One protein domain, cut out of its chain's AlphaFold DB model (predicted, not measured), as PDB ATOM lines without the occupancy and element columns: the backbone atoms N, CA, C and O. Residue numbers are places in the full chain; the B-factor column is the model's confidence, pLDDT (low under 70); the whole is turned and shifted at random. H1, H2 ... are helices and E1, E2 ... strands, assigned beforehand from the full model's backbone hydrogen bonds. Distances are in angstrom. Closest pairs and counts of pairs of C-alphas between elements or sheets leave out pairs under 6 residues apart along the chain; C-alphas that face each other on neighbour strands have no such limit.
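AT A GLANCE: This is residues 123 to 214 and 240 to 331 of the 331 residues of the protein "Hypothetical protein" of Skeletonema marinoi (UniProt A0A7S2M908). Four helical hairpins are stacked one after another as a short solenoid: H1, H3, H5 and H7 make one row, and H2, H4, H6 and H8 make a second row beside it. A two-stranded hairpin, E1 and E2, covers H5 and H7 on the side away from the second row. The printed part has 184 residues, with eight named helices and two named strands in the order H1 H2 H3 H4 H5 H6 E1 E2 H7 H8; the sheet, E1 - E2, is antiparallel and the class is mostly helix. The whole is compact, with a radius of gyration of the C-alphas of 15.9 A and spans of 49 by 36 by 31 A.

HOW THE PARTS SIT: H1, residues 123 to 142, and H2, residues 150 to 159, form a helical hairpin at a shallow tilt of 20 degrees; H1 touches H2 with residues 133 to 137 alone, closest at the C-alphas of Ala 133 and Ile 156, 6.3 A. H3, residues 175 to 181, and H4, residues 187 to 200, form the next, closest at the C-alphas of Ile 179 and Ile 190, 6.3 A. H3 and H5, residues 247 to 253, touch and run the same way at a shallow tilt of 4 degrees, with the C-alphas of Val 177 and Ala 247 closest at 4.8 A. H4 and H6, residues 257 to 265, touch, closest at the C-alphas of Leu 191 and Val 259, 5.4 A. E1, residues 274 to 280, and E2, residues 288 to 295, are an antiparallel hairpin; N 277 and O 291 are within hydrogen-bond range at 3.0 A, and N 289 and O 279 at 2.8 A. E2 bends by 83 degrees at residue 292. H7, residues 296 to 309, touches H5, the hub, closest at the C-alphas of Val 249 and Ala 296, 4.2 A. H8, residues 318 to 330, touches H6 at a shallow tilt of 14 degrees, the same way, closest at the C-alphas of Pro 257 and Val 323, 4.8 A. H1 and H8 are apart. Every O i to N i+4 pair is within hydrogen-bond range in H2 to H8; in H1, 15 of 16 are.

IN THESE COORDINATES: H1 begins at C-alpha 123, (237.726, 237.120, 285.758), and is 28.2 A long. H4 measures 19.3 A, E1 18.5 A, E2 17.4 A and H7 20.1 A. H8, 18.7 A, ends at C-alpha 330, (218.547, 243.885, 253.981).

THE WHOLE: The C-alphas farthest apart, those of Tyr 123 and Cys 313, are 51.5 A apart. Residues 215 to 239 are not printed, and C-alphas 214 and 240 are 15.0 A apart across the cut. Of the links printed whole, that from H2 to H3 is long. The mean pLDDT of the printed part is 91.1; residues 171 to 172, 210 to 214 and 240 to 243 are under 70.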
ATOM      1  N   TYR A 123     238.361 236.114 286.608       78.69
ATOM      2  CA  TYR A 123     237.726 237.120 285.758       78.69
ATOM      3  C   TYR A 123     238.643 238.326 285.518       78.69
ATOM      4  O   TYR A 123     238.846 238.731 284.376       78.69
ATOM      5  N   ASN A 124     239.250 238.873 286.573       81.44
ATOM      6  CA  ASN A 124     240.174 240.001 286.445       81.44
ATOM      7  C   ASN A 124     241.397 239.636 285.596       81.44
ATOM      8  O   ASN A 124     241.838 240.445 284.783       81.44
ATOM      9  N   LEU A 125     241.917 238.414 285.738       85.56
ATOM     10  CA  LEU A 125     243.018 237.921 284.916       85.56
ATOM     11  C   LEU A 125     242.615 237.804 283.437       85.56
ATOM     12  O   LEU A 125     243.376 238.220 282.565       85.56
ATOM     13  N   LEU A 126     241.414 237.291 283.148       82.38
ATOM     14  CA  LEU A 126     240.864 237.223 281.792       82.38
ATOM     15  C   LEU A 126     240.698 238.619 281.177       82.38
ATOM     16  O   LEU A 126     241.128 238.854 280.047       82.38
ATOM     17  N   MET A 127     240.106 239.556 281.918       83.19
ATOM     18  CA  MET A 127     239.907 240.926 281.443       83.19
ATOM     19  C   MET A 127     241.234 241.653 281.233       83.19
ATOM     20  O   MET A 127     241.398 242.316 280.214       83.19
ATOM     21  N   SER A 128     242.205 241.464 282.132       86.81
ATOM     22  CA  SER A 128     243.552 242.019 281.985       86.81
ATOM     23  C   SER A 128     244.252 241.486 280.732       86.81
ATOM     24  O   SER A 128     244.773 242.282 279.957       86.81
ATOM     25  N   ARG A 129     244.205 240.170 280.474       89.62
ATOM     26  CA  ARG A 129     244.749 239.575 279.238       89.62
ATOM     27  C   ARG A 129     244.057 240.103 277.989       89.62
ATOM     28  O   ARG A 129     244.724 240.447 277.018       89.62
ATOM     29  N   THR A 130     242.729 240.197 278.030       88.00
ATOM     30  CA  THR A 130     241.924 240.732 276.925       88.00
ATOM     31  C   THR A 130     242.300 242.192 276.644       88.00
ATOM     32  O   THR A 130     242.416 242.575 275.482       88.00
ATOM     33  N   GLU A 131     242.545 242.999 277.684       89.44
ATOM     34  CA  GLU A 131     242.979 244.397 277.550       89.44
ATOM     35  C   GLU A 131     244.358 244.485 276.895       89.44
ATOM     36  O   GLU A 131     244.527 245.238 275.939       89.44
ATOM     37  N   THR A 132     245.321 243.671 277.334       93.88
ATOM     38  CA  THR A 132     246.656 243.615 276.722       93.88
ATOM     39  C   THR A 132     246.597 243.189 275.254       93.88
ATOM     40  O   THR A 132     247.199 243.840 274.402       93.88
ATOM     41  N   ALA A 133     245.819 242.154 274.940       94.12
ATOM     42  CA  ALA A 133     245.648 241.665 273.577       94.12
ATOM     43  C   ALA A 133     245.012 242.716 272.650       94.12
ATOM     44  O   ALA A 133     245.438 242.876 271.504       94.12
ATOM     45  N   LEU A 134     244.008 243.455 273.137       92.38
ATOM     46  CA  LEU A 134     243.376 244.514 272.352       92.38
ATOM     47  C   LEU A 134     244.313 245.711 272.155       92.38
ATOM     48  O   LEU A 134     244.309 246.311 271.079       92.38
ATOM     49  N   LEU A 135     245.124 246.054 273.159       92.88
ATOM     50  CA  LEU A 135     246.144 247.093 273.030       92.88
ATOM     51  C   LEU A 135     247.155 246.733 271.933       92.88
ATOM     52  O   LEU A 135     247.362 247.546 271.032       92.88
ATOM     53  N   GLU A 136     247.689 245.507 271.932       95.12
ATOM     54  CA  GLU A 136     248.591 245.030 270.872       95.12
ATOM     55  C   GLU A 136     247.907 245.046 269.494       95.12
ATOM     56  O   GLU A 136     248.467 245.540 268.514       95.12
ATOM     57  N   LEU A 137     246.652 244.590 269.403       95.06
ATOM     58  CA  LEU A 137     245.886 244.671 268.156       95.06
ATOM     59  C   LEU A 137     245.738 246.125 267.676       95.06
ATOM     60  O   LEU A 137     245.905 246.410 266.487       95.06
ATOM     61  N   THR A 138     245.436 247.047 268.586       92.12
ATOM     62  CA  THR A 138     245.192 248.461 268.274       92.12
ATOM     63  C   THR A 138     246.429 249.134 267.683       92.12
ATOM     64  O   THR A 138     246.305 249.937 266.750       92.12
ATOM     65  N   GLU A 139     247.627 248.762 268.147       93.12
ATOM     66  CA  GLU A 139     248.885 249.225 267.555       93.12
ATOM     67  C   GLU A 139     248.957 248.883 266.062       93.12
ATOM     68  O   GLU A 139     249.320 249.729 265.244       93.12
ATOM     69  N   HIS A 140     248.528 247.684 265.672       95.44
ATOM     70  CA  HIS A 140     248.520 247.245 264.277       95.44
ATOM     71  C   HIS A 140     247.371 247.831 263.444       95.44
ATOM     72  O   HIS A 140     247.554 248.152 262.268       95.44
ATOM     73  N   VAL A 141     246.189 247.996 264.039       93.00
ATOM     74  CA  VAL A 141     244.989 248.565 263.395       93.00
ATOM     75  C   VAL A 141     245.223 250.013 262.945       93.00
ATOM     76  O   VAL A 141     244.762 250.430 261.873       93.00
ATOM     77  N   HIS A 142     245.929 250.799 263.759       90.69
ATOM     78  CA  HIS A 142     246.173 252.219 263.500       90.69
ATOM     79  C   HIS A 142     247.537 252.520 262.874       90.69
ATOM     80  O   HIS A 142     247.739 253.629 262.375       90.69
ATOM     81  N   SER A 143     248.457 251.556 262.841       92.12
ATOM     82  CA  SER A 143     249.783 251.759 262.264       92.12
ATOM     83  C   SER A 143     249.766 251.735 260.737       92.12
ATOM     84  O   SER A 143     249.256 250.814 260.103       92.12
ATOM     85  N   SER A 144     250.399 252.740 260.133       92.12
ATOM     86  CA  SER A 144     250.758 252.731 258.711       92.12
ATOM     87  C   SER A 144     252.071 251.988 258.437       92.12
ATOM     88  O   SER A 144     252.311 251.584 257.304       92.12
ATOM     89  N   LYS A 145     252.925 251.802 259.458       94.50
ATOM     90  CA  LYS A 145     254.254 251.172 259.332       94.50
ATOM     91  C   LYS A 145     254.212 249.657 259.513       94.50
ATOM     92  O   LYS A 145     254.950 248.934 258.855       94.50
ATOM     93  N   LYS A 146     253.378 249.184 260.440       94.44
ATOM     94  CA  LYS A 146     253.196 247.767 260.786       94.44
ATOM     95  C   LYS A 146     251.701 247.438 260.773       94.44
ATOM     96  O   LYS A 146     251.135 247.197 261.843       94.44
ATOM     97  N   PRO A 147     251.053 247.502 259.597       95.12
ATOM     98  CA  PRO A 147     249.614 247.314 259.496       95.12
ATOM     99  C   PRO A 147     249.210 245.900 259.923       95.12
ATOM    100  O   PRO A 147     249.995 244.951 259.828       95.12
ATOM    101  N   LEU A 148     247.960 245.760 260.360       97.00
ATOM    102  CA  LEU A 148     247.358 244.466 260.668       97.00
ATOM    103  C   LEU A 148     247.491 243.498 259.484       97.00
ATOM    104  O   LEU A 148     247.135 243.812 258.347       97.00
ATOM    105  N   SER A 149     247.938 242.283 259.785       97.44
ATOM    106  CA  SER A 149     247.905 241.145 258.870       97.44
ATOM    107  C   SER A 149     247.151 239.981 259.508       97.44
ATOM    108  O   SER A 149     246.981 239.918 260.728       97.44
ATOM    109  N   PHE A 150     246.713 239.033 258.682       97.25
ATOM    110  CA  PHE A 150     246.003 237.852 259.168       97.25
ATOM    111  C   PHE A 150     246.867 236.981 260.098       97.25
ATOM    112  O   PHE A 150     246.362 236.430 261.073       97.25
ATOM    113  N   SER A 151     248.175 236.884 259.834       97.69
ATOM    114  CA  SER A 151     249.113 236.138 260.682       97.69
ATOM    115  C   SER A 151     249.321 236.808 262.038       97.69
ATOM    116  O   SER A 151     249.319 236.115 263.051       97.69
ATOM    117  N   ILE A 152     249.437 238.141 262.071       97.12
ATOM    118  CA  ILE A 152     249.505 238.911 263.322       97.12
ATOM    119  C   ILE A 152     248.242 238.680 264.148       97.12
ATOM    120  O   ILE A 152     248.340 238.388 265.333       97.12
ATOM    121  N   MET A 153     247.065 238.724 263.518       96.81
ATOM    122  CA  MET A 153     245.816 238.472 264.227       96.81
ATOM    123  C   MET A 153     245.796 237.082 264.873       96.81
ATOM    124  O   MET A 153     245.574 236.960 266.072       96.81
ATOM    125  N   LYS A 154     246.120 236.030 264.110       97.31
ATOM    126  CA  LYS A 154     246.221 234.667 264.657       97.31
ATOM    127  C   LYS A 154     247.244 234.556 265.787       97.31
ATOM    128  O   LYS A 154     246.992 233.844 266.754       97.31
ATOM    129  N   LYS A 155     248.381 235.253 265.675       97.62
ATOM    130  CA  LYS A 155     249.408 235.295 266.722       97.62
ATOM    131  C   LYS A 155     248.842 235.878 268.017       97.62
ATOM    132  O   LYS A 155     248.939 235.209 269.035       97.62
ATOM    133  N   ILE A 156     248.206 237.050 267.956       96.81
ATOM    134  CA  ILE A 156     247.616 237.719 269.126       96.81
ATOM    135  C   ILE A 156     246.566 236.812 269.783       96.81
ATOM    136  O   ILE A 156     246.646 236.537 270.977       96.81
ATOM    137  N   LEU A 157     245.617 236.275 269.010       94.25
ATOM    138  CA  LEU A 157     244.554 235.427 269.571       94.25
ATOM    139  C   LEU A 157     245.114 234.150 270.222       94.25
ATOM    140  O   LEU A 157     244.588 233.698 271.235       94.25
ATOM    141  N   LYS A 158     246.196 233.583 269.670       94.56
ATOM    142  CA  LYS A 158     246.871 232.402 270.229       94.56
ATOM    143  C   LYS A 158     247.679 232.729 271.487       94.56
ATOM    144  O   LYS A 158     247.627 231.971 272.447       94.56
ATOM    145  N   GLU A 159     248.445 233.814 271.463       96.00
ATOM    146  CA  GLU A 159     249.367 234.211 272.534       96.00
ATOM    147  C   GLU A 159     248.631 234.630 273.805       96.00
ATOM    148  O   GLU A 159     249.025 234.244 274.903       96.00
ATOM    149  N   PHE A 160     247.528 235.362 273.654       93.38
ATOM    150  CA  PHE A 160     246.750 235.865 274.785       93.38
ATOM    151  C   PHE A 160     245.575 234.970 275.175       93.38
ATOM    152  O   PHE A 160     244.783 235.359 276.031       93.38
ATOM    153  N   SER A 161     245.453 233.781 274.576       85.94
ATOM    154  CA  SER A 161     244.393 232.838 274.926       85.94
ATOM    155  C   SER A 161     244.469 232.445 276.417       85.94
ATOM    156  O   SER A 161     245.561 232.152 276.915       85.94
ATOM    157  N   PRO A 162     243.342 232.409 277.152       83.38
ATOM    158  CA  PRO A 162     241.988 232.740 276.707       83.38
ATOM    159  C   PRO A 162     241.708 234.253 276.677       83.38
ATOM    160  O   PRO A 162     242.161 234.998 277.546       83.38
ATOM    161  N   ILE A 163     240.879 234.680 275.719       85.25
ATOM    162  CA  ILE A 163     240.433 236.072 275.549       85.25
ATOM    163  C   ILE A 163     238.909 236.170 275.552       85.25
ATOM    164  O   ILE A 163     238.209 235.315 275.015       85.25
ATOM    165  N   ALA A 164     238.382 237.256 276.106       84.62
ATOM    166  CA  ALA A 164     236.952 237.515 276.117       84.62
ATOM    167  C   ALA A 164     236.545 238.340 274.880       84.62
ATOM    168  O   ALA A 164     236.393 239.555 274.961       84.62
ATOM    169  N   ILE A 165     236.370 237.690 273.719       84.38
ATOM    170  CA  ILE A 165     236.270 238.374 272.409       84.38
ATOM    171  C   ILE A 165     235.110 239.380 272.294       84.38
ATOM    172  O   ILE A 165     235.232 240.417 271.637       84.38
ATOM    173  N   ASN A 166     233.991 239.071 272.955       84.38
ATOM    174  CA  ASN A 166     232.775 239.885 272.986       84.38
ATOM    175  C   ASN A 166     232.751 240.862 274.159       84.38
ATOM    176  O   ASN A 166     231.835 241.677 274.269       84.38
ATOM    177  N   ARG A 167     233.730 240.776 275.062       81.56
ATOM    178  CA  ARG A 167     233.851 241.718 276.163       81.56
ATOM    179  C   ARG A 167     234.667 242.906 275.705       81.56
ATOM    180  O   ARG A 167     235.649 242.796 274.977       81.56
ATOM    181  N   ARG A 168     234.226 244.066 276.162       76.56
ATOM    182  CA  ARG A 168     234.985 245.295 276.018       76.56
ATOM    183  C   ARG A 168     235.988 245.389 277.138       76.56
ATOM    184  O   ARG A 168     235.770 244.873 278.231       76.56
ATOM    185  N   VAL A 169     237.055 246.104 276.854       74.12
ATOM    186  CA  VAL A 169     238.106 246.408 277.815       74.12
ATOM    187  C   VAL A 169     238.171 247.911 277.994       74.12
ATOM    188  O   VAL A 169     237.717 248.679 277.146       74.12
ATOM    189  N   ARG A 170     238.748 248.345 279.108       72.00
ATOM    190  CA  ARG A 170     238.746 249.750 279.520       72.00
ATOM    191  C   ARG A 170     239.353 250.700 278.478       72.00
ATOM    192  O   ARG A 170     238.937 251.849 278.375       72.00
ATOM    193  N   THR A 171     240.341 250.238 277.716       67.69
ATOM    194  CA  THR A 171     241.119 251.053 276.771       67.69
ATOM    195  C   THR A 171     240.613 251.022 275.327       67.69
ATOM    196  O   THR A 171     241.222 251.677 274.482       67.69
ATOM    197  N   GLY A 172     239.510 250.331 275.011       67.19
ATOM    198  CA  GLY A 172     239.110 250.149 273.612       67.19
ATOM    199  C   GLY A 172     237.702 249.608 273.373       67.19
ATOM    200  O   GLY A 172     236.841 249.620 274.252       67.19
ATOM    201  N   GLY A 173     237.456 249.196 272.125       79.94
ATOM    202  CA  GLY A 173     236.204 248.568 271.708       79.94
ATOM    203  C   GLY A 173     236.215 247.054 271.908       79.94
ATOM    204  O   GLY A 173     236.814 246.524 272.838       79.94
ATOM    205  N   THR A 174     235.529 246.346 271.015       89.50
ATOM    206  CA  THR A 174     235.729 244.905 270.822       89.50
ATOM    207  C   THR A 174     236.748 244.680 269.707       89.50
ATOM    208  O   THR A 174     236.930 245.541 268.840       89.50
ATOM    209  N   PHE A 175     237.358 243.493 269.668       92.94
ATOM    210  CA  PHE A 175     238.289 243.114 268.597       92.94
ATOM    211  C   PHE A 175     237.673 243.321 267.208       92.94
ATOM    212  O   PHE A 175     238.314 243.852 266.302       92.94
ATOM    213  N   LEU A 176     236.402 242.941 267.049       94.00
ATOM    214  CA  LEU A 176     235.687 243.041 265.783       94.00
ATOM    215  C   LEU A 176     235.524 244.494 265.316       94.00
ATOM    216  O   LEU A 176     235.750 244.804 264.144       94.00
ATOM    217  N   VAL A 177     235.170 245.397 266.232       93.25
ATOM    218  CA  VAL A 177     235.048 246.830 265.939       93.25
ATOM    219  C   VAL A 177     236.407 247.407 265.538       93.25
ATOM    220  O   VAL A 177     236.486 248.114 264.529       93.25
ATOM    221  N   ASP A 178     237.477 247.099 266.272       93.31
ATOM    222  CA  ASP A 178     238.793 247.685 265.998       93.31
ATOM    223  C   ASP A 178     239.392 247.182 264.680       93.31
ATOM    224  O   ASP A 178     239.885 247.987 263.888       93.31
ATOM    225  N   ILE A 179     239.212 245.909 264.322       96.12
ATOM    226  CA  ILE A 179     239.576 245.413 262.981       96.12
ATOM    227  C   ILE A 179     238.855 246.199 261.892       96.12
ATOM    228  O   ILE A 179     239.491 246.653 260.936       96.12
ATOM    229  N   CYS A 180     237.547 246.420 262.040       96.31
ATOM    230  CA  CYS A 180     236.772 247.201 261.083       96.31
ATOM    231  C   CYS A 180     237.239 248.665 261.002       96.31
ATOM    232  O   CYS A 180     237.041 249.308 259.969       96.31
ATOM    233  N   ARG A 181     237.916 249.207 262.025       93.62
ATOM    234  CA  ARG A 181     238.517 250.557 262.013       93.62
ATOM    235  C   ARG A 181     239.873 250.639 261.297       93.62
ATOM    236  O   ARG A 181     240.336 251.753 261.044       93.62
ATOM    237  N   SER A 182     240.485 249.514 260.921       93.75
ATOM    238  CA  SER A 182     241.846 249.451 260.355       93.75
ATOM    239  C   SER A 182     242.022 250.231 259.052       93.75
ATOM    240  O   SER A 182     241.547 249.794 258.005       93.75
ATOM    241  N   ARG A 183     242.728 251.367 259.065       88.12
ATOM    242  CA  ARG A 183     242.775 252.295 257.911       88.12
ATOM    243  C   ARG A 183     243.751 251.906 256.811       88.12
ATOM    244  O   ARG A 183     243.457 252.124 255.642       88.12
ATOM    245  N   HIS A 184     244.888 251.341 257.187       92.31
ATOM    246  CA  HIS A 184     246.008 251.070 256.283       92.31
ATOM    247  C   HIS A 184     246.056 249.601 255.844       92.31
ATOM    248  O   HIS A 184     247.122 249.049 255.594       92.31
ATOM    249  N   VAL A 185     244.889 248.955 255.796       96.12
ATOM    250  CA  VAL A 185     244.740 247.513 255.595       96.12
ATOM    251  C   VAL A 185     243.735 247.278 254.476       96.12
ATOM    252  O   VAL A 185     242.689 247.927 254.430       96.12
ATOM    253  N   GLN A 186     244.052 246.351 253.571       96.88
ATOM    254  CA  GLN A 186     243.147 245.970 252.489       96.88
ATOM    255  C   GLN A 186     241.869 245.330 253.040       96.88
ATOM    256  O   GLN A 186     241.913 244.539 253.985       96.88
ATOM    257  N   GLU A 187     240.734 245.598 252.392       97.81
ATOM    258  CA  GLU A 187     239.439 245.026 252.777       97.81
ATOM    259  C   GLU A 187     239.468 243.487 252.817       97.81
ATOM    260  O   GLU A 187     238.869 242.879 253.698       97.81
ATOM    261  N   SER A 188     240.214 242.844 251.913       98.25
ATOM    262  CA  SER A 188     240.375 241.383 251.873       98.25
ATOM    263  C   SER A 188     240.997 240.813 253.155       98.25
ATOM    264  O   SER A 188     240.616 239.728 253.595       98.25
ATOM    265  N   VAL A 189     241.929 241.542 253.778       98.31
ATOM    266  CA  VAL A 189     242.556 241.160 255.051       98.31
ATOM    267  C   VAL A 189     241.586 241.397 256.205       98.31
ATOM    268  O   VAL A 189     241.416 240.507 257.035       98.31
ATOM    269  N   ILE A 190     240.896 242.544 256.216       98.50
ATOM    270  CA  ILE A 190     239.849 242.854 257.206       98.50
ATOM    271  C   ILE A 190     238.782 241.754 257.192       98.50
ATOM    272  O   ILE A 190     238.460 241.209 258.241       98.50
ATOM    273  N   LEU A 191     238.297 241.363 256.011       98.69
ATOM    274  CA  LEU A 191     237.306 240.299 255.850       98.69
ATOM    275  C   LEU A 191     237.793 238.960 256.417       98.69
ATOM    276  O   LEU A 191     237.036 238.293 257.115       98.69
ATOM    277  N   LYS A 192     239.047 238.565 256.154       98.50
ATOM    278  CA  LYS A 192     239.622 237.334 256.723       98.50
ATOM    279  C   LYS A 192     239.662 237.381 258.251       98.50
ATOM    280  O   LYS A 192     239.293 236.404 258.891       98.50
ATOM    281  N   CYS A 193     240.075 238.505 258.835       98.31
ATOM    282  CA  CYS A 193     240.103 238.676 260.288       98.31
ATOM    283  C   CYS A 193     238.692 238.683 260.900       98.31
ATOM    284  O   CYS A 193     238.477 238.065 261.935       98.31
ATOM    285  N   VAL A 194     237.724 239.336 260.249       98.19
ATOM    286  CA  VAL A 194     236.313 239.345 260.667       98.19
ATOM    287  C   VAL A 194     235.730 237.928 260.658       98.19
ATOM    288  O   VAL A 194     235.092 237.532 261.628       98.19
ATOM    289  N   LYS A 195     235.990 237.147 259.602       98.19
ATOM    290  CA  LYS A 195     235.586 235.736 259.519       98.19
ATOM    291  C   LYS A 195     236.196 234.899 260.631       98.19
ATOM    292  O   LYS A 195     235.455 234.256 261.353       98.19
ATOM    293  N   LEU A 196     237.514 234.984 260.818       96.75
ATOM    294  CA  LEU A 196     238.222 234.298 261.901       96.75
ATOM    295  C   LEU A 196     237.570 234.579 263.260       96.75
ATOM    296  O   LEU A 196     237.296 233.659 264.020       96.75
ATOM    297  N   LEU A 197     237.277 235.846 263.552       94.25
ATOM    298  CA  LEU A 197     236.647 236.203 264.815       94.25
ATOM    299  C   LEU A 197     235.239 235.635 264.982       94.25
ATOM    300  O   LEU A 197     234.914 235.152 266.060       94.25
ATOM    301  N   ILE A 198     234.397 235.729 263.957       91.56
ATOM    302  CA  ILE A 198     232.992 235.314 264.048       91.56
ATOM    303  C   ILE A 198     232.873 233.784 263.992       91.56
ATOM    304  O   ILE A 198     232.202 233.195 264.831       91.56
ATOM    305  N   GLU A 199     233.541 233.144 263.030       91.31
ATOM    306  CA  GLU A 199     233.421 231.710 262.739       91.31
ATOM    307  C   GLU A 199     234.218 230.852 263.734       91.31
ATOM    308  O   GLU A 199     233.697 229.849 264.216       91.31
ATOM    309  N   GLU A 200     235.461 231.230 264.065       90.75
ATOM    310  CA  GLU A 200     236.333 230.411 264.928       90.75
ATOM    311  C   GLU A 200     236.282 230.840 266.405       90.75
ATOM    312  O   GLU A 200     236.438 230.001 267.289       90.75
ATOM    313  N   HIS A 201     236.050 232.128 266.692       86.38
ATOM    314  CA  HIS A 201     236.083 232.668 268.061       86.38
ATOM    315  C   HIS A 201     234.719 233.131 268.602       86.38
ATOM    316  O   HIS A 201     234.655 233.604 269.734       86.38
ATOM    317  N   GLY A 202     233.630 233.008 267.835       86.12
ATOM    318  CA  GLY A 202     232.280 233.344 268.305       86.12
ATOM    319  C   GLY A 202     232.051 234.838 268.568       86.12
ATOM    320  O   GLY A 202     231.246 235.210 269.425       86.12
ATOM    321  N   ALA A 203     232.769 235.722 267.870       88.25
ATOM    322  CA  ALA A 203     232.536 237.156 267.976       88.25
ATOM    323  C   ALA A 203     231.130 237.527 267.479       88.25
ATOM    324  O   ALA A 203     230.700 237.113 266.405       88.25
ATOM    325  N   ASN A 204     230.427 238.354 268.242       87.94
ATOM    326  CA  ASN A 204     229.083 238.806 267.943       87.94
ATOM    327  C   ASN A 204     229.141 240.212 267.307       87.94
ATOM    328  O   ASN A 204     229.570 241.168 267.965       87.94
ATOM    329  N   PRO A 205     228.698 240.382 266.044       91.88
ATOM    330  CA  PRO A 205     228.667 241.689 265.379       91.88
ATOM    331  C   PRO A 205     227.674 242.675 266.017       91.88
ATOM    332  O   PRO A 205     227.817 243.886 265.837       91.88
ATOM    333  N   ASN A 206     226.754 242.124 266.812       90.06
ATOM    334  CA  ASN A 206     225.844 242.711 267.792       90.06
ATOM    335  C   ASN A 206     226.458 243.629 268.840       90.06
ATOM    336  O   ASN A 206     225.746 244.398 269.473       90.06
ATOM    337  N   VAL A 207     227.758 243.511 269.106       86.38
ATOM    338  CA  VAL A 207     228.356 244.160 270.274       86.38
ATOM    339  C   VAL A 207     229.030 245.472 269.859       86.38
ATOM    340  O   VAL A 207     230.006 245.439 269.103       86.38
ATOM    341  N   PRO A 208     228.571 246.643 270.357       87.25
ATOM    342  CA  PRO A 208     229.170 247.922 269.973       87.25
ATOM    343  C   PRO A 208     230.554 248.162 270.610       87.25
ATOM    344  O   PRO A 208     231.040 247.346 271.387       87.25
ATOM    345  N   SER A 209     231.176 249.315 270.345       79.75
ATOM    346  CA  SER A 209     232.453 249.750 270.944       79.75
ATOM    347  C   SER A 209     232.366 250.454 272.307       79.75
ATOM    348  O   SER A 209     233.401 250.569 272.951       79.75
ATOM    349  N   ALA A 210     231.220 251.005 272.716       66.88
ATOM    350  CA  ALA A 210     231.116 251.893 273.884       66.88
ATOM    351  C   ALA A 210     230.003 251.437 274.823       66.88
ATOM    352  O   ALA A 210     228.933 251.056 274.341       66.88
ATOM    353  N   GLU A 211     230.242 251.445 276.140       49.50
ATOM    354  CA  GLU A 211     229.153 251.333 277.117       49.50
ATOM    355  C   GLU A 211     228.207 252.508 276.890       49.50
ATOM    356  O   GLU A 211     228.659 253.639 276.691       49.50
ATOM    357  N   VAL A 212     226.899 252.236 276.880       46.00
ATOM    358  CA  VAL A 212     225.913 253.279 277.148       46.00
ATOM    359  C   VAL A 212     226.373 253.892 278.454       46.00
ATOM    360  O   VAL A 212     226.329 253.234 279.492       46.00
ATOM    361  N   GLY A 213     226.936 255.098 278.390       43.28
ATOM    362  CA  GLY A 213     227.353 255.773 279.598       43.28
ATOM    363  C   GLY A 213     226.131 255.816 280.500       43.28
ATOM    364  O   GLY A 213     225.142 256.450 280.149       43.28
ATOM    365  N   GLN A 214     226.210 255.210 281.681       38.22
ATOM    366  CA  GLN A 214     225.305 255.530 282.786       38.22
ATOM    367  C   GLN A 214     225.529 256.972 283.294       38.22
ATOM    368  O   GLN A 214     225.217 257.304 284.430       38.22
ATOM    369  N   SER A 240     236.128 259.777 272.349       46.09
ATOM    370  CA  SER A 240     234.816 259.353 271.878       46.09
ATOM    371  C   SER A 240     233.808 259.507 273.017       46.09
ATOM    372  O   SER A 240     233.571 258.560 273.760       46.09
ATOM    373  N   GLN A 241     233.212 260.697 273.159       46.97
ATOM    374  CA  GLN A 241     232.023 260.871 274.003       46.97
ATOM    375  C   GLN A 241     231.000 259.783 273.632       46.97
ATOM    376  O   GLN A 241     230.574 259.691 272.478       46.97
ATOM    377  N   GLY A 242     230.739 258.900 274.597       52.12
ATOM    378  CA  GLY A 242     230.397 257.500 274.369       52.12
ATOM    379  C   GLY A 242     229.044 257.295 273.713       52.12
ATOM    380  O   GLY A 242     228.004 257.623 274.277       52.12
ATOM    381  N   ARG A 243     229.069 256.711 272.519       67.44
ATOM    382  CA  ARG A 243     227.888 256.175 271.853       67.44
ATOM    383  C   ARG A 243     228.280 254.901 271.130       67.44
ATOM    384  O   ARG A 243     229.411 254.758 270.660       67.44
ATOM    385  N   GLU A 244     227.344 253.971 271.105       85.50
ATOM    386  CA  GLU A 244     227.521 252.647 270.539       85.50
ATOM    387  C   GLU A 244     228.007 252.742 269.090       85.50
ATOM    388  O   GLU A 244     227.547 253.571 268.304       85.50
ATOM    389  N   LEU A 245     229.007 251.935 268.741       89.69
ATOM    390  CA  LEU A 245     229.499 251.854 267.375       89.69
ATOM    391  C   LEU A 245     229.714 250.400 267.000       89.69
ATOM    392  O   LEU A 245     230.537 249.724 267.613       89.69
ATOM    393  N   TYR A 246     228.978 249.959 265.991       93.88
ATOM    394  CA  TYR A 246     228.913 248.572 265.562       93.88
ATOM    395  C   TYR A 246     229.826 248.315 264.365       93.88
ATOM    396  O   TYR A 246     230.100 249.214 263.561       93.88
ATOM    397  N   ALA A 247     230.267 247.066 264.216       95.75
ATOM    398  CA  ALA A 247     231.139 246.651 263.121       95.75
ATOM    399  C   ALA A 247     230.521 246.948 261.743       95.75
ATOM    400  O   ALA A 247     231.217 247.448 260.858       95.75
ATOM    401  N   ILE A 248     229.211 246.717 261.582       97.44
ATOM    402  CA  ILE A 248     228.492 246.975 260.326       97.44
ATOM    403  C   ILE A 248     228.416 248.468 259.985       97.44
ATOM    404  O   ILE A 248     228.625 248.839 258.831       97.44
ATOM    405  N   VAL A 249     228.223 249.336 260.984       96.75
ATOM    406  CA  VAL A 249     228.207 250.797 260.801       96.75
ATOM    407  C   VAL A 249     229.579 251.294 260.344       96.75
ATOM    408  O   VAL A 249     229.680 252.075 259.399       96.75
ATOM    409  N   ILE A 250     230.656 250.797 260.964       96.38
ATOM    410  CA  ILE A 250     232.029 251.132 260.561       96.38
ATOM    411  C   ILE A 250     232.306 250.643 259.137       96.38
ATOM    412  O   ILE A 250     232.863 251.387 258.330       96.38
ATOM    413  N   ALA A 251     231.918 249.406 258.820       97.81
ATOM    414  CA  ALA A 251     232.118 248.833 257.496       97.81
ATOM    415  C   ALA A 251     231.363 249.601 256.408       97.81
ATOM    416  O   ALA A 251     231.921 249.846 255.334       97.81
ATOM    417  N   ALA A 252     230.146 250.049 256.711       97.94
ATOM    418  CA  ALA A 252     229.355 250.860 255.806       97.94
ATOM    419  C   ALA A 252     229.990 252.236 255.565       97.94
ATOM    420  O   ALA A 252     230.239 252.607 254.418       97.94
ATOM    421  N   ALA A 253     230.342 252.952 256.639       96.62
ATOM    422  CA  ALA A 253     230.957 254.275 256.549       96.62
ATOM    423  C   ALA A 253     232.314 254.256 255.824       96.62
ATOM    424  O   ALA A 253     232.699 255.231 255.186       96.62
ATOM    425  N   ARG A 254     233.039 253.136 255.897       96.38
ATOM    426  CA  ARG A 254     234.329 252.936 255.224       96.38
ATOM    427  C   ARG A 254     234.226 252.331 253.826       96.38
ATOM    428  O   ARG A 254     235.260 251.979 253.263       96.38
ATOM    429  N   ALA A 255     233.020 252.206 253.277       97.50
ATOM    430  CA  ALA A 255     232.796 251.680 251.936       97.50
ATOM    431  C   ALA A 255     233.365 250.258 251.727       97.50
ATOM    432  O   ALA A 255     233.984 249.997 250.698       97.50
ATOM    433  N   MET A 256     233.166 249.349 252.695       98.25
ATOM    434  CA  MET A 256     233.656 247.957 252.665       98.25
ATOM    435  C   MET A 256     232.544 246.959 252.268       98.25
ATOM    436  O   MET A 256     231.946 246.318 253.140       98.25
ATOM    437  N   PRO A 257     232.205 246.810 250.971       98.56
ATOM    438  CA  PRO A 257     231.061 246.014 250.529       98.56
ATOM    439  C   PRO A 257     231.182 244.514 250.814       98.56
ATOM    440  O   PRO A 257     230.169 243.856 251.024       98.56
ATOM    441  N   SER A 258     232.387 243.952 250.797       98.69
ATOM    442  CA  SER A 258     232.632 242.532 251.064       98.69
ATOM    443  C   SER A 258     232.454 242.222 252.547       98.69
ATOM    444  O   SER A 258     231.846 241.208 252.887       98.69
ATOM    445  N   VAL A 259     232.921 243.120 253.422       98.62
ATOM    446  CA  VAL A 259     232.706 243.015 254.874       98.62
ATOM    447  C   VAL A 259     231.225 243.187 255.208       98.62
ATOM    448  O   VAL A 259     230.672 242.345 255.905       98.62
ATOM    449  N   VAL A 260     230.555 244.208 254.660       98.62
ATOM    450  CA  VAL A 260     229.110 244.421 254.869       98.62
ATOM    451  C   VAL A 260     228.300 243.222 254.376       98.62
ATOM    452  O   VAL A 260     227.460 242.720 255.111       98.62
ATOM    453  N   LYS A 261     228.581 242.710 253.168       98.62
ATOM    454  CA  LYS A 261     227.907 241.516 252.634       98.62
ATOM    455  C   LYS A 261     228.064 240.312 253.564       98.62
ATOM    456  O   LYS A 261     227.104 239.577 253.758       98.62
ATOM    457  N   TYR A 262     229.263 240.102 254.106       98.62
ATOM    458  CA  TYR A 262     229.518 238.999 255.027       98.62
ATOM    459  C   TYR A 262     228.796 239.185 256.367       98.62
ATOM    460  O   TYR A 262     228.121 238.264 256.821       98.62
ATOM    461  N   LEU A 263     228.861 240.378 256.964       98.06
ATOM    462  CA  LEU A 263     228.145 240.676 258.206       98.06
ATOM    463  C   LEU A 263     226.637 240.464 258.042       98.06
ATOM    464  O   LEU A 263     226.048 239.792 258.873       98.06
ATOM    465  N   LEU A 264     226.046 240.927 256.935       98.06
ATOM    466  CA  LEU A 264     224.631 240.705 256.600       98.06
ATOM    467  C   LEU A 264     224.268 239.230 256.358       98.06
ATOM    468  O   LEU A 264     223.097 238.877 256.413       98.06
ATOM    469  N   SER A 265     225.247 238.368 256.063       97.75
ATOM    470  CA  SER A 265     225.021 236.922 255.928       97.75
ATOM    471  C   SER A 265     225.084 236.163 257.258       97.75
ATOM    472  O   SER A 265     224.746 234.982 257.299       97.75
ATOM    473  N   CYS A 266     225.522 236.817 258.340       95.19
ATOM    474  CA  CYS A 266     225.501 236.236 259.679       95.19
ATOM    475  C   CYS A 266     224.048 236.182 260.180       95.19
ATOM    476  O   CYS A 266     223.316 237.152 260.021       95.19
ATOM    477  N   ARG A 267     223.628 235.061 260.786       87.12
ATOM    478  CA  ARG A 267     222.214 234.811 261.139       87.12
ATOM    479  C   ARG A 267     221.610 235.846 262.090       87.12
ATOM    480  O   ARG A 267     220.437 236.159 261.951       87.12
ATOM    481  N   ASP A 268     222.418 236.384 262.998       85.00
ATOM    482  CA  ASP A 268     221.938 237.210 264.110       85.00
ATOM    483  C   ASP A 268     222.278 238.696 263.945       85.00
ATOM    484  O   ASP A 268     222.267 239.442 264.920       85.00
ATOM    485  N   ILE A 269     222.644 239.144 262.739       93.81
ATOM    486  CA  ILE A 269     222.969 240.553 262.493       93.81
ATOM    487  C   ILE A 269     221.699 241.411 262.473       93.81
ATOM    488  O   ILE A 269     220.763 241.133 261.728       93.81
ATOM    489  N   ASP A 270     221.695 242.502 263.234       93.81
ATOM    490  CA  ASP A 270     220.648 243.518 263.154       93.81
ATOM    491  C   ASP A 270     221.153 244.726 262.333       93.81
ATOM    492  O   ASP A 270     222.006 245.494 262.798       93.81
ATOM    493  N   PRO A 271     220.675 244.915 261.087       94.81
ATOM    494  CA  PRO A 271     221.095 246.031 260.242       94.81
ATOM    495  C   PRO A 271     220.503 247.378 260.686       94.81
ATOM    496  O   PRO A 271     220.959 248.423 260.211       94.81
ATOM    497  N   THR A 272     219.503 247.366 261.572       94.75
ATOM    498  CA  THR A 272     218.820 248.567 262.070       94.75
ATOM    499  C   THR A 272     219.582 249.247 263.204       94.75
ATOM    500  O   THR A 272     219.296 250.403 263.524       94.75
ATOM    501  N   LEU A 273     220.602 248.577 263.755       92.62
ATOM    502  CA  LEU A 273     221.432 249.101 264.831       92.62
ATOM    503  C   LEU A 273     222.038 250.450 264.470       92.62
ATOM    504  O   LEU A 273     222.715 250.627 263.448       92.62
ATOM    505  N   LYS A 274     221.815 251.401 265.369       93.81
ATOM    506  CA  LYS A 274     222.236 252.781 265.207       93.81
ATOM    507  C   LYS A 274     223.506 253.039 265.983       93.81
ATOM    508  O   LYS A 274     223.653 252.644 267.133       93.81
ATOM    509  N   GLY A 275     224.442 253.723 265.341       91.12
ATOM    510  CA  GLY A 275     225.680 254.136 265.971       91.12
ATOM    511  C   GLY A 275     225.893 255.633 265.887       91.12
ATOM    512  O   GLY A 275     225.282 256.339 265.086       91.12
ATOM    513  N   SER A 276     226.811 256.141 266.703       90.75
ATOM    514  CA  SER A 276     227.315 257.505 266.521       90.75
ATOM    515  C   SER A 276     228.828 257.506 266.449       90.75
ATOM    516  O   SER A 276     229.514 256.906 267.272       90.75
ATOM    517  N   SER A 277     229.368 258.190 265.449       90.62
ATOM    518  CA  SER A 277     230.809 258.291 265.264       90.62
ATOM    519  C   SER A 277     231.176 259.425 264.319       90.62
ATOM    520  O   SER A 277     230.326 260.131 263.771       90.62
ATOM    521  N   ARG A 278     232.483 259.595 264.135       92.94
ATOM    522  CA  ARG A 278     233.077 260.539 263.204       92.94
ATOM    523  C   ARG A 278     234.032 259.792 262.283       92.94
ATOM    524  O   ARG A 278     235.050 259.271 262.738       92.94
ATOM    525  N   PHE A 279     233.730 259.783 260.991       94.00
ATOM    526  CA  PHE A 279     234.564 259.146 259.974       94.00
ATOM    527  C   PHE A 279     235.223 260.202 259.100       94.00
ATOM    528  O   PHE A 279     234.623 261.228 258.798       94.00
ATOM    529  N   ARG A 280     236.485 259.984 258.727       95.06
ATOM    530  CA  ARG A 280     237.176 260.859 257.773       95.06
ATOM    531  C   ARG A 280     236.681 260.553 256.368       95.06
ATOM    532  O   ARG A 280     236.453 259.383 256.066       95.06
ATOM    533  N   LEU A 281     236.572 261.587 255.540       95.69
ATOM    534  CA  LEU A 281     236.339 261.399 254.113       95.69
ATOM    535  C   LEU A 281     237.557 260.719 253.480       95.69
ATOM    536  O   LEU A 281     238.700 260.950 253.890       95.69
ATOM    537  N   PHE A 282     237.293 259.873 252.496       91.94
ATOM    538  CA  PHE A 282     238.281 259.213 251.666       91.94
ATOM    539  C   PHE A 282     239.007 260.225 250.778       91.94
ATOM    540  O   PHE A 282     240.236 260.240 250.760       91.94
ATOM    541  N   SER A 283     238.264 261.112 250.106       94.06
ATOM    542  CA  SER A 283     238.846 262.152 249.244       94.06
ATOM    543  C   SER A 283     239.597 263.233 250.015       94.06
ATOM    544  O   SER A 283     240.593 263.770 249.532       94.06
ATOM    545  N   ASN A 284     239.150 263.545 251.235       95.12
ATOM    546  CA  ASN A 284     239.737 264.591 252.060       95.12
ATOM    547  C   ASN A 284     239.915 264.144 253.522       95.12
ATOM    548  O   ASN A 284     239.054 264.409 254.366       95.12
ATOM    549  N   PRO A 285     241.078 263.562 253.878       91.94
ATOM    550  CA  PRO A 285     241.346 263.074 255.231       91.94
ATOM    551  C   PRO A 285     241.342 264.151 256.329       91.94
ATOM    552  O   PRO A 285     241.368 263.807 257.514       91.94
ATOM    553  N   ARG A 286     241.352 265.445 255.968       94.44
ATOM    554  CA  ARG A 286     241.246 266.564 256.924       94.44
ATOM    555  C   ARG A 286     239.797 266.853 257.312       94.44
ATOM    556  O   ARG A 286     239.556 267.387 258.393       94.44
ATOM    557  N   LYS A 287     238.842 266.482 256.460       96.19
ATOM    558  CA  LYS A 287     237.411 266.595 256.732       96.19
ATOM    559  C   LYS A 287     236.878 265.300 257.325       96.19
ATOM    560  O   LYS A 287     237.483 264.229 257.246       96.19
ATOM    561  N   SER A 288     235.765 265.406 258.034       95.31
ATOM    562  CA  SER A 288     235.152 264.247 258.666       95.31
ATOM    563  C   SER A 288     233.663 264.446 258.832       95.31
ATOM    564  O   SER A 288     233.237 265.493 259.313       95.31
ATOM    565  N   VAL A 289     232.917 263.393 258.545       96.00
ATOM    566  CA  VAL A 289     231.471 263.319 258.676       96.00
ATOM    567  C   VAL A 289     231.139 262.845 260.079       96.00
ATOM    568  O   VAL A 289     231.588 261.782 260.517       96.00
ATOM    569  N   LYS A 290     230.366 263.648 260.808       95.19
ATOM    570  CA  LYS A 290     229.804 263.265 262.104       95.19
ATOM    571  C   LYS A 290     228.412 262.680 261.876       95.19
ATOM    572  O   LYS A 290     227.548 263.356 261.321       95.19
ATOM    573  N   GLY A 291     228.184 261.455 262.331       92.50
ATOM    574  CA  GLY A 291     226.857 260.850 262.393       92.50
ATOM    575  C   GLY A 291     226.464 260.584 263.837       92.50
ATOM    576  O   GLY A 291     227.297 260.201 264.662       92.50
ATOM    577  N   VAL A 292     225.205 260.858 264.140       93.25
ATOM    578  CA  VAL A 292     224.605 260.730 265.461       93.25
ATOM    579  C   VAL A 292     223.349 259.897 265.291       93.25
ATOM    580  O   VAL A 292     222.473 260.304 264.541       93.25
ATOM    581  N   ASP A 293     223.302 258.766 265.990       93.06
ATOM    582  CA  ASP A 293     222.176 257.829 265.982       93.06
ATOM    583  C   ASP A 293     221.750 257.417 264.563       93.06
ATOM    584  O   ASP A 293     220.579 257.447 264.197       93.06
ATOM    585  N   LEU A 294     222.743 257.079 263.738       95.44
ATOM    586  CA  LEU A 294     222.532 256.662 262.357       95.44
ATOM    587  C   LEU A 294     222.751 255.156 262.235       95.44
ATOM    588  O   LEU A 294     223.759 254.621 262.709       95.44
ATOM    589  N   SER A 295     221.835 254.490 261.546       96.88
ATOM    590  CA  SER A 295     221.993 253.123 261.057       96.88
ATOM    591  C   SER A 295     223.154 253.017 260.064       96.88
ATOM    592  O   SER A 295     223.681 254.014 259.554       96.88
ATOM    593  N   ALA A 296     223.549 251.785 259.735       97.38
ATOM    594  CA  ALA A 296     224.577 251.545 258.726       97.38
ATOM    595  C   ALA A 296     224.204 252.146 257.353       97.38
ATOM    596  O   ALA A 296     225.072 252.692 256.667       97.38
ATOM    597  N   LEU A 297     222.923 252.078 256.964       98.31
ATOM    598  CA  LEU A 297     222.432 252.631 255.698       98.31
ATOM    599  C   LEU A 297     222.524 254.159 255.688       98.31
ATOM    600  O   LEU A 297     223.085 254.730 254.751       98.31
ATOM    601  N   GLU A 298     222.026 254.807 256.742       98.19
ATOM    602  CA  GLU A 298     222.049 256.266 256.882       98.19
ATOM    603  C   GLU A 298     223.486 256.801 256.901       98.19
ATOM    604  O   GLU A 298     223.788 257.783 256.225       98.19
ATOM    605  N   PHE A 299     224.409 256.122 257.593       96.69
ATOM    606  CA  PHE A 299     225.830 256.480 257.554       96.69
ATOM    607  C   PHE A 299     226.426 256.342 256.153       96.69
ATOM    608  O   PHE A 299     227.166 257.224 255.721       96.69
ATOM    609  N   GLY A 300     226.120 255.253 255.440       97.81
ATOM    610  CA  GLY A 300     226.589 255.043 254.070       97.81
ATOM    611  C   GLY A 300     226.098 256.134 253.113       97.81
ATOM    612  O   GLY A 300     226.885 256.648 252.318       97.81
ATOM    613  N   MET A 301     224.822 256.524 253.219       98.38
ATOM    614  CA  MET A 301     224.235 257.614 252.433       98.38
ATOM    615  C   MET A 301     224.870 258.964 252.771       98.38
ATOM    616  O   MET A 301     225.348 259.643 251.865       98.38
ATOM    617  N   LYS A 302     224.991 259.294 254.061       98.25
ATOM    618  CA  LYS A 302     225.611 260.544 254.508       98.25
ATOM    619  C   LYS A 302     227.075 260.659 254.078       98.25
ATOM    620  O   LYS A 302     227.505 261.709 253.618       98.25
ATOM    621  N   MET A 303     227.848 259.575 254.189       98.06
ATOM    622  CA  MET A 303     229.227 259.541 253.687       98.06
ATOM    623  C   MET A 303     229.276 259.799 252.181       98.06
ATOM    624  O   MET A 303     230.137 260.538 251.723       98.06
ATOM    625  N   LYS A 304     228.354 259.220 251.403       98.25
ATOM    626  CA  LYS A 304     228.293 259.430 249.951       98.25
ATOM    627  C   LYS A 304     227.984 260.885 249.593       98.25
ATOM    628  O   LYS A 304     228.640 261.418 248.704       98.25
ATOM    629  N   GLU A 305     226.999 261.495 250.245       98.19
ATOM    630  CA  GLU A 305     226.624 262.900 250.025       98.19
ATOM    631  C   GLU A 305     227.813 263.826 250.290       98.19
ATOM    632  O   GLU A 305     228.202 264.603 249.422       98.19
ATOM    633  N   GLU A 306     228.481 263.643 251.426       98.12
ATOM    634  CA  GLU A 306     229.631 264.458 251.820       98.12
ATOM    635  C   GLU A 306     230.850 264.259 250.901       98.12
ATOM    636  O   GLU A 306     231.589 265.206 250.646       98.12
ATOM    637  N   GLU A 307     231.084 263.060 250.352       98.06
ATOM    638  CA  GLU A 307     232.121 262.868 249.323       98.06
ATOM    639  C   GLU A 307     231.797 263.646 248.036       98.06
ATOM    640  O   GLU A 307     232.689 264.261 247.448       98.06
ATOM    641  N   ILE A 308     230.529 263.662 247.612       97.88
ATOM    642  CA  ILE A 308     230.083 264.397 246.417       97.88
ATOM    643  C   ILE A 308     230.221 265.908 246.635       97.88
ATOM    644  O   ILE A 308     230.761 266.602 245.774       97.88
ATOM    645  N   GLU A 309     229.819 266.416 247.802       97.56
ATOM    646  CA  GLU A 309     230.013 267.825 248.184       97.56
ATOM    647  C   GLU A 309     231.495 268.230 248.221       97.56
ATOM    648  O   GLU A 309     231.839 269.399 248.047       97.56
ATOM    649  N   ASN A 310     232.395 267.261 248.409       97.25
ATOM    650  CA  ASN A 310     233.841 267.457 248.351       97.25
ATOM    651  C   ASN A 310     234.445 267.219 246.958       97.25
ATOM    652  O   ASN A 310     235.668 267.135 246.828       97.25
ATOM    653  N   GLY A 311     233.609 267.177 245.919       97.12
ATOM    654  CA  GLY A 311     234.028 267.154 244.519       97.12
ATOM    655  C   GLY A 311     234.324 265.763 243.964       97.12
ATOM    656  O   GLY A 311     234.852 265.660 242.858       97.12
ATOM    657  N   VAL A 312     234.002 264.686 244.690       97.12
ATOM    658  CA  VAL A 312     234.153 263.324 244.160       97.12
ATOM    659  C   VAL A 312     233.012 263.011 243.202       97.12
ATOM    660  O   VAL A 312     231.836 263.167 243.532       97.12
ATOM    661  N   CYS A 313     233.342 262.505 242.015       95.62
ATOM    662  CA  CYS A 313     232.330 262.064 241.066       95.62
ATOM    663  C   CYS A 313     231.555 260.857 241.623       95.62
ATOM    664  O   CYS A 313     232.136 259.893 242.127       95.62
ATOM    665  N   ALA A 314     230.227 260.851 241.470       92.88
ATOM    666  CA  ALA A 314     229.373 259.762 241.954       92.88
ATOM    667  C   ALA A 314     229.750 258.380 241.375       92.88
ATOM    668  O   ALA A 314     229.496 257.353 242.016       92.88
ATOM    669  N   ALA A 315     230.366 258.350 240.187       92.62
ATOM    670  CA  ALA A 315     230.851 257.138 239.529       92.62
ATOM    671  C   ALA A 315     232.083 256.518 240.214       92.62
ATOM    672  O   ALA A 315     232.277 255.302 240.128       92.62
ATOM    673  N   ASP A 316     232.874 257.319 240.933       94.81
ATOM    674  CA  ASP A 316     234.079 256.871 241.642       94.81
ATOM    675  C   ASP A 316     233.747 256.286 243.023       94.81
ATOM    676  O   ASP A 316     234.489 255.471 243.570       94.81
ATOM    677  N   LEU A 317     232.554 256.582 243.549       96.69
ATOM    678  CA  LEU A 317     232.042 256.075 244.827       96.69
ATOM    679  C   LEU A 317     231.475 254.646 244.734       96.69
ATOM    680  O   LEU A 317     230.497 254.300 245.402       96.69
ATOM    681  N   LYS A 318     232.084 253.777 243.915       97.00
ATOM    682  CA  LYS A 318     231.608 252.401 243.648       97.00
ATOM    683  C   LYS A 318     231.441 251.577 244.928       97.00
ATOM    684  O   LYS A 318     230.450 250.860 245.067       97.00
ATOM    685  N   GLY A 319     232.380 251.708 245.870       97.06
ATOM    686  CA  GLY A 319     232.332 251.027 247.168       97.06
ATOM    687  C   GLY A 319     231.104 251.425 247.991       97.06
ATOM    688  O   GLY A 319     230.333 250.553 248.392       97.06
ATOM    689  N   LEU A 320     230.871 252.734 248.167       97.75
ATOM    690  CA  LEU A 320     229.708 253.257 248.898       97.75
ATOM    691  C   LEU A 320     228.397 252.890 248.203       97.75
ATOM    692  O   LEU A 320     227.476 252.411 248.855       97.75
ATOM    693  N   ASN A 321     228.319 253.035 246.877       98.25
ATOM    694  CA  ASN A 321     227.129 252.662 246.110       98.25
ATOM    695  C   ASN A 321     226.766 251.182 246.307       98.25
ATOM    696  O   ASN A 321     225.597 250.845 246.507       98.25
ATOM    697  N   LYS A 322     227.768 250.294 246.303       98.44
ATOM    698  CA  LYS A 322     227.568 248.861 246.536       98.44
ATOM    699  C   LYS A 322     227.135 248.565 247.973       98.44
ATOM    700  O   LYS A 322     226.211 247.781 248.160       98.44
ATOM    701  N   VAL A 323     227.754 249.204 248.967       98.56
ATOM    702  CA  VAL A 323     227.352 249.109 250.383       98.56
ATOM    703  C   VAL A 323     225.898 249.542 250.575       98.56
ATOM    704  O   VAL A 323     225.112 248.790 251.140       98.56
ATOM    705  N   ILE A 324     225.519 250.713 250.056       98.50
ATOM    706  CA  ILE A 324     224.154 251.248 250.155       98.50
ATOM    707  C   ILE A 324     223.160 250.287 249.497       98.50
ATOM    708  O   ILE A 324     222.109 250.008 250.063       98.50
ATOM    709  N   SER A 325     223.493 249.736 248.324       98.50
ATOM    710  CA  SER A 325     222.640 248.753 247.648       98.50
ATOM    711  C   SER A 325     222.456 247.469 248.461       98.50
ATOM    712  O   SER A 325     221.352 246.935 248.484       98.50
ATOM    713  N   LEU A 326     223.507 246.973 249.125       98.50
ATOM    714  CA  LEU A 326     223.416 245.798 249.997       98.50
ATOM    715  C   LEU A 326     222.524 246.073 251.212       98.50
ATOM    716  O   LEU A 326     221.659 245.262 251.518       98.50
ATOM    717  N   LEU A 327     222.699 247.224 251.860       98.06
ATOM    718  CA  LEU A 327     221.935 247.595 253.052       98.06
ATOM    719  C   LEU A 327     220.455 247.852 252.737       98.06
ATOM    720  O   LEU A 327     219.600 247.386 253.475       98.06
ATOM    721  N   LYS A 328     220.139 248.482 251.596       97.94
ATOM    722  CA  LYS A 328     218.752 248.652 251.113       97.94
ATOM    723  C   LYS A 328     218.031 247.343 250.790       97.94
ATOM    724  O   LYS A 328     216.820 247.351 250.655       97.94
ATOM    725  N   LYS A 329     218.765 246.254 250.548       97.25
ATOM    726  CA  LYS A 329     218.173 244.928 250.312       97.25
ATOM    727  C   LYS A 329     217.930 244.161 251.611       97.25
ATOM    728  O   LYS A 329     217.245 243.149 251.570       97.25
ATOM    729  N   ALA A 330     218.573 244.579 252.700       95.25
ATOM    730  CA  ALA A 330     218.547 243.885 253.981       95.25
ATOM    731  C   ALA A 330     217.565 244.500 254.988       95.25
ATOM    732  O   ALA A 330     217.181 243.804 255.922       95.25
ATOM    733  N   GLY A 331     217.201 245.775 254.819       86.94
ATOM    734  CA  GLY A 331     216.125 246.446 255.559       86.94
ATOM    735  C   GLY A 331     214.898 246.619 254.685       86.94
ATOM    736  O   GLY A 331     213.787 246.524 255.239       86.94
TER     737      GLY A 331